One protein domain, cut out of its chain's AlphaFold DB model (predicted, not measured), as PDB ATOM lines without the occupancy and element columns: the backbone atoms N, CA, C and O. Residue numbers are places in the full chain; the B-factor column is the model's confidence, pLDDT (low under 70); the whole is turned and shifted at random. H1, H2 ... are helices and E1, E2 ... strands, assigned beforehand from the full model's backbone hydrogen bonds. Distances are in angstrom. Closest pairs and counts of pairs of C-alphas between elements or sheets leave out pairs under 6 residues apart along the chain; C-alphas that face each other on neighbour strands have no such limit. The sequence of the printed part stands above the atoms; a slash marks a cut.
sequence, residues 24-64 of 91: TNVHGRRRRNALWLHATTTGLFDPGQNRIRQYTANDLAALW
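AT A GLANCE: This is residues 24 to 64 of the 91 residues of an uncharacterized protein of Singulisphaera sp. GP187 (UniProt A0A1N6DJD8). One long helix, H1, sticks out as an arm with residues 24 to 34, while its last turns join a small body made with the strand hairpin E1 and E2 and the short helix H2. The hairpin lies beyond the last end of H1, and after it the chain comes back to place H2 near that end, at a steep angle to H1. The printed part has 41 residues, with two named helices and two named strands in the order H1, E1, E2, H2; the two strands form an antiparallel sheet and the class is mixed, helices and strands. It is only just loose, close to compact, with a radius of gyration of the C-alphas of 11.2 A, and elongated, spanning 34 by 18 by 16 A.

HOW THE PARTS SIT: H1, residues 26 to 41, is followed by E1, residues 44 to 46; their closest C-alphas, those of His 38 and Leu 44, are 7.6 A apart. E1 and E2, residues 51 to 53, form a hairpin, antiparallel with 127 degrees between their directions. N 44 and O 53 are within hydrogen-bond range at 2.9 A, and N 53 and O 44 at 2.8 A. H1 and E2 are only just apart, at 8.1 A. H2, residues 57 to 63, is close to H1 but not clearly touching: their closest C-alphas, those of Thr 40 and Ala 57, are 7.2 A apart. H1 and H2 run opposite ways at a steep tilt of 68 degrees, only just short of about perpendicular. E1 and H2 are apart. In H1 and H2 every O i to N i+4 pair is within hydrogen-bond range.

IN THESE COORDINATES: H1 runs 22.6 A from C-alpha 26 at (174.214, 132.877, 194.326) to C-alpha 41 at (177.980, 135.125, 216.519). E1 and E2 each measure 6.2 A. H2 measures 9.8 A and ends at C-alpha 63, at (162.188, 138.454, 212.268).

THE WHOLE: The C-alphas of Thr 24 and Asn 50, the two farthest apart, are 34.8 A apart. The printed part has no cut, and the three links are tight. Mean pLDDT of the printed part is 77.8; residues 24 to 25, 28 and 46 to 47 are under 70.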
ATOM      1  N   THR A  24     167.380 133.123 193.266       54.88
ATOM      2  CA  THR A  24     167.951 132.921 191.922       54.88
ATOM      3  C   THR A  24     169.409 133.374 191.822       54.88
ATOM      4  O   THR A  24     170.135 132.873 190.972       54.88
ATOM      5  N   ASN A  25     169.888 134.253 192.716       68.31
ATOM      6  CA  ASN A  25     171.262 134.767 192.685       68.31
ATOM      7  C   ASN A  25     172.139 134.179 193.811       68.31
ATOM      8  O   ASN A  25     171.885 134.397 195.001       68.31
ATOM      9  N   VAL A  26     173.215 133.482 193.424       70.19
ATOM     10  CA  VAL A  26     174.214 132.877 194.326       70.19
ATOM     11  C   VAL A  26     174.855 133.916 195.252       70.19
ATOM     12  O   VAL A  26     174.985 133.677 196.453       70.19
ATOM     13  N   HIS A  27     175.187 135.106 194.743       71.44
ATOM     14  CA  HIS A  27     175.779 136.178 195.548       71.44
ATOM     15  C   HIS A  27     174.799 136.736 196.585       71.44
ATOM     16  O   HIS A  27     175.206 137.082 197.694       71.44
ATOM     17  N   GLY A  28     173.505 136.796 196.251       69.81
ATOM     18  CA  GLY A  28     172.450 137.201 197.183       69.81
ATOM     19  C   GLY A  28     172.266 136.188 198.316       69.81
ATOM     20  O   GLY A  28     172.164 136.573 199.482       69.81
ATOM     21  N   ARG A  29     172.311 134.887 197.991       74.75
ATOM     22  CA  ARG A  29     172.270 133.808 198.990       74.75
ATOM     23  C   ARG A  29     173.478 133.868 199.931       74.75
ATOM     24  O   ARG A  29     173.277 133.835 201.141       74.75
ATOM     25  N   ARG A  30     174.701 134.002 199.400       74.88
ATOM     26  CA  ARG A  30     175.931 134.076 200.215       74.88
ATOM     27  C   ARG A  30     175.917 135.249 201.191       74.88
ATOM     28  O   ARG A  30     176.162 135.045 202.375       74.88
ATOM     29  N   ARG A  31     175.552 136.453 200.729       77.00
ATOM     30  CA  ARG A  31     175.447 137.637 201.604       77.00
ATOM     31  C   ARG A  31     174.444 137.431 202.736       77.00
ATOM     32  O   ARG A  31     174.744 137.741 203.881       77.00
ATOM     33  N   ARG A  32     173.272 136.871 202.431       80.69
ATOM     34  CA  ARG A  32     172.251 136.579 203.444       80.69
ATOM     35  C   ARG A  32     172.738 135.546 204.460       80.69
ATOM     36  O   ARG A  32     172.559 135.740 205.654       80.69
ATOM     37  N   ASN A  33     173.355 134.465 203.997       82.75
ATOM     38  CA  ASN A  33     173.888 133.425 204.872       82.75
ATOM     39  C   ASN A  33     174.997 133.975 205.795       82.75
ATOM     40  O   ASN A  33     175.007 133.670 206.984       82.75
ATOM     41  N   ALA A  34     175.876 134.840 205.275       79.81
ATOM     42  CA  ALA A  34     176.890 135.531 206.072       79.81
ATOM     43  C   ALA A  34     176.266 136.477 207.115       79.81
ATOM     44  O   ALA A  34     176.724 136.521 208.254       79.81
ATOM     45  N   LEU A  35     175.180 137.175 206.764       82.56
ATOM     46  CA  LEU A  35     174.421 137.990 207.717       82.56
ATOM     47  C   LEU A  35     173.810 137.136 208.838       82.56
ATOM     48  O   LEU A  35     173.841 137.540 209.995       82.56
ATOM     49  N   TRP A  36     173.275 135.954 208.513       85.38
ATOM     50  CA  TRP A  36     172.742 135.025 209.516       85.38
ATOM     51  C   TRP A  36     173.825 134.573 210.488       85.38
ATOM     52  O   TRP A  36     173.599 134.594 211.693       85.38
ATOM     53  N   LEU A  37     175.004 134.219 209.967       85.12
ATOM     54  CA  LEU A  37     176.156 133.852 210.782       85.12
ATOM     55  C   LEU A  37     176.546 135.003 211.721       85.12
ATOM     56  O   LEU A  37     176.549 134.811 212.934       85.12
ATOM     57  N   HIS A  38     176.749 136.207 211.177       81.94
ATOM     58  CA  HIS A  38     177.116 137.394 211.952       81.94
ATOM     59  C   HIS A  38     176.103 137.710 213.062       81.94
ATOM     60  O   HIS A  38     176.477 138.000 214.197       81.94
ATOM     61  N   ALA A  39     174.807 137.617 212.757       80.75
ATOM     62  CA  ALA A  39     173.743 137.882 213.720       80.75
ATOM     63  C   ALA A  39     173.732 136.896 214.899       80.75
ATOM     64  O   ALA A  39     173.381 137.281 216.015       80.75
ATOM     65  N   THR A  40     174.125 135.643 214.655       80.81
ATOM     66  CA  THR A  40     174.231 134.614 215.699       80.81
ATOM     67  C   THR A  40     175.542 134.658 216.484       80.81
ATOM     68  O   THR A  40     175.546 134.262 217.642       80.81
ATOM     69  N   THR A  41     176.646 135.126 215.887       82.00
ATOM     70  CA  THR A  41     177.980 135.125 216.519       82.00
ATOM     71  C   THR A  41     178.296 136.444 217.212       82.00
ATOM     72  O   THR A  41     178.684 136.475 218.375       82.00
ATOM     73  N   THR A  42     178.122 137.547 216.492       81.12
ATOM     74  CA  THR A  42     178.546 138.890 216.905       81.12
ATOM     75  C   THR A  42     177.354 139.713 217.382       81.12
ATOM     76  O   THR A  42     177.498 140.620 218.194       81.12
ATOM     77  N   GLY A  43     176.158 139.358 216.909       76.50
ATOM     78  CA  GLY A  43     174.930 140.096 217.152       76.50
ATOM     79  C   GLY A  43     174.667 141.176 216.109       76.50
ATOM     80  O   GLY A  43     175.527 141.529 215.300       76.50
ATOM     81  N   LEU A  44     173.429 141.662 216.101       78.81
ATOM     82  CA  LEU A  44     173.006 142.825 215.324       78.81
ATOM     83  C   LEU A  44     172.565 143.921 216.285       78.81
ATOM     84  O   LEU A  44     172.157 143.646 217.415       78.81
ATOM     85  N   PHE A  45     172.639 145.164 215.831       73.00
ATOM     86  CA  PHE A  45     172.124 146.276 216.611       73.00
ATOM     87  C   PHE A  45     170.594 146.238 216.651       73.00
ATOM     88  O   PHE A  45     169.941 146.217 215.606       73.00
ATOM     89  N   ASP A  46     170.046 146.213 217.865       69.69
ATOM     90  CA  ASP A  46     168.614 146.232 218.137       69.69
ATOM     91  C   ASP A  46     168.185 147.670 218.487       69.69
ATOM     92  O   ASP A  46     168.485 148.145 219.591       69.69
ATOM     93  N   PRO A  47     167.478 148.380 217.588       68.06
ATOM     94  CA  PRO A  47     167.068 149.761 217.831       68.06
ATOM     95  C   PRO A  47     166.044 149.882 218.966       68.06
ATOM     96  O   PRO A  47     165.965 150.933 219.593       68.06
ATOM     97  N   GLY A  48     165.290 148.820 219.274       71.06
ATOM     98  CA  GLY A  48     164.325 148.828 220.375       71.06
ATOM     99  C   GLY A  48     164.981 148.771 221.756       71.06
ATOM    100  O   GLY A  48     164.357 149.135 222.747       71.06
ATOM    101  N   GLN A  49     166.236 148.322 221.828       71.94
ATOM    102  CA  GLN A  49     166.989 148.185 223.081       71.94
ATOM    103  C   GLN A  49     168.264 149.039 223.109       71.94
ATOM    104  O   GLN A  49     168.994 148.998 224.097       71.94
ATOM    105  N   ASN A  50     168.535 149.782 222.030       75.69
ATOM    106  CA  ASN A  50     169.726 150.607 221.829       75.69
ATOM    107  C   ASN A  50     171.044 149.871 222.157       75.69
ATOM    108  O   ASN A  50     171.946 150.425 222.784       75.69
ATOM    109  N   ARG A  51     171.140 148.587 221.787       76.00
ATOM    110  CA  ARG A  51     172.305 147.734 222.076       76.00
ATOM    111  C   ARG A  51     172.492 146.646 221.026       76.00
ATOM    112  O   ARG A  51     171.552 146.286 220.320       76.00
ATOM    113  N   ILE A  52     173.697 146.086 220.956       76.50
ATOM    114  CA  ILE A  52     173.978 144.906 220.128       76.50
ATOM    115  C   ILE A  52     173.418 143.670 220.833       76.50
ATOM    116  O   ILE A  52     173.733 143.406 221.994       76.50
ATOM    117  N   ARG A  53     172.584 142.908 220.125       79.62
ATOM    118  CA  ARG A  53     171.974 141.673 220.613       79.62
ATOM    119  C   ARG A  53     172.310 140.517 219.681       79.62
ATOM    120  O   ARG A  53     172.150 140.612 218.465       79.62
ATOM    121  N   GLN A  54     172.734 139.399 220.260       83.56
ATOM    122  CA  GLN A  54     172.818 138.130 219.544       83.56
ATOM    123  C   GLN A  54     171.416 137.567 219.329       83.56
ATOM    124  O   GLN A  54     170.619 137.466 220.265       83.56
ATOM    125  N   TYR A  55     171.118 137.212 218.085       83.38
ATOM    126  CA  TYR A  55     169.835 136.630 217.723       83.38
ATOM    127  C   TYR A  55     169.980 135.122 217.615       83.38
ATOM    128  O   TYR A  55     170.908 134.627 216.979       83.38
ATOM    129  N   THR A  56     169.046 134.374 218.194       87.19
ATOM    130  CA  THR A  56     168.992 132.932 217.962       87.19
ATOM    131  C   THR A  56     168.462 132.642 216.556       87.19
ATOM    132  O   THR A  56     167.798 133.469 215.930       87.19
ATOM    133  N   ALA A  57     168.677 131.421 216.057       85.56
ATOM    134  CA  ALA A  57     168.094 131.007 214.778       85.56
ATOM    135  C   ALA A  57     166.555 131.104 214.761       85.56
ATOM    136  O   ALA A  57     165.973 131.300 213.696       85.56
ATOM    137  N   ASN A  58     165.904 130.969 215.923       86.44
ATOM    138  CA  ASN A  58     164.457 131.123 216.057       86.44
ATOM    139  C   ASN A  58     164.043 132.601 216.005       86.44
ATOM    140  O   ASN A  58     163.083 132.925 215.311       86.44
ATOM    141  N   ASP A  59     164.798 133.495 216.653       85.25
ATOM    142  CA  ASP A  59     164.538 134.940 216.589       85.25
ATOM    143  C   ASP A  59     164.687 135.457 215.154       85.25
ATOM    144  O   ASP A  59     163.828 136.174 214.651       85.25
ATOM    145  N   LEU A  60     165.744 135.031 214.458       82.06
ATOM    146  CA  LEU A  60     165.984 135.381 213.055       82.06
ATOM    147  C   LEU A  60     164.916 134.816 212.116       82.06
ATOM    148  O   LEU A  60     164.519 135.468 211.151       82.06
ATOM    149  N   ALA A  61     164.442 133.602 212.400       82.88
ATOM    150  CA  ALA A  61     163.355 132.983 211.657       82.88
ATOM    151  C   ALA A  61     162.057 133.791 211.777       82.88
ATOM    152  O   ALA A  61     161.418 134.068 210.761       82.88
ATOM    153  N   ALA A  62     161.714 134.227 212.992       82.06
ATOM    154  CA  ALA A  62     160.566 135.091 213.234       82.06
ATOM    155  C   ALA A  62     160.738 136.468 212.570       82.06
ATOM    156  O   ALA A  62     159.850 136.921 211.850       82.06
ATOM    157  N   LEU A  63     161.904 137.098 212.745       77.94
ATOM    158  CA  LEU A  63     162.188 138.454 212.268       77.94
ATOM    159  C   LEU A  63     162.182 138.559 210.736       77.94
ATOM    160  O   LEU A  63     161.764 139.575 210.184       77.94
ATOM    161  N   TRP A  64     162.604 137.503 210.038       73.69
ATOM    162  CA  TRP A  64     162.656 137.474 208.573       73.69
ATOM    163  C   TRP A  64     161.579 136.611 207.917       73.69
ATOM    164  O   TRP A  64     161.651 136.383 206.709       73.69
TER     165      TRP A  64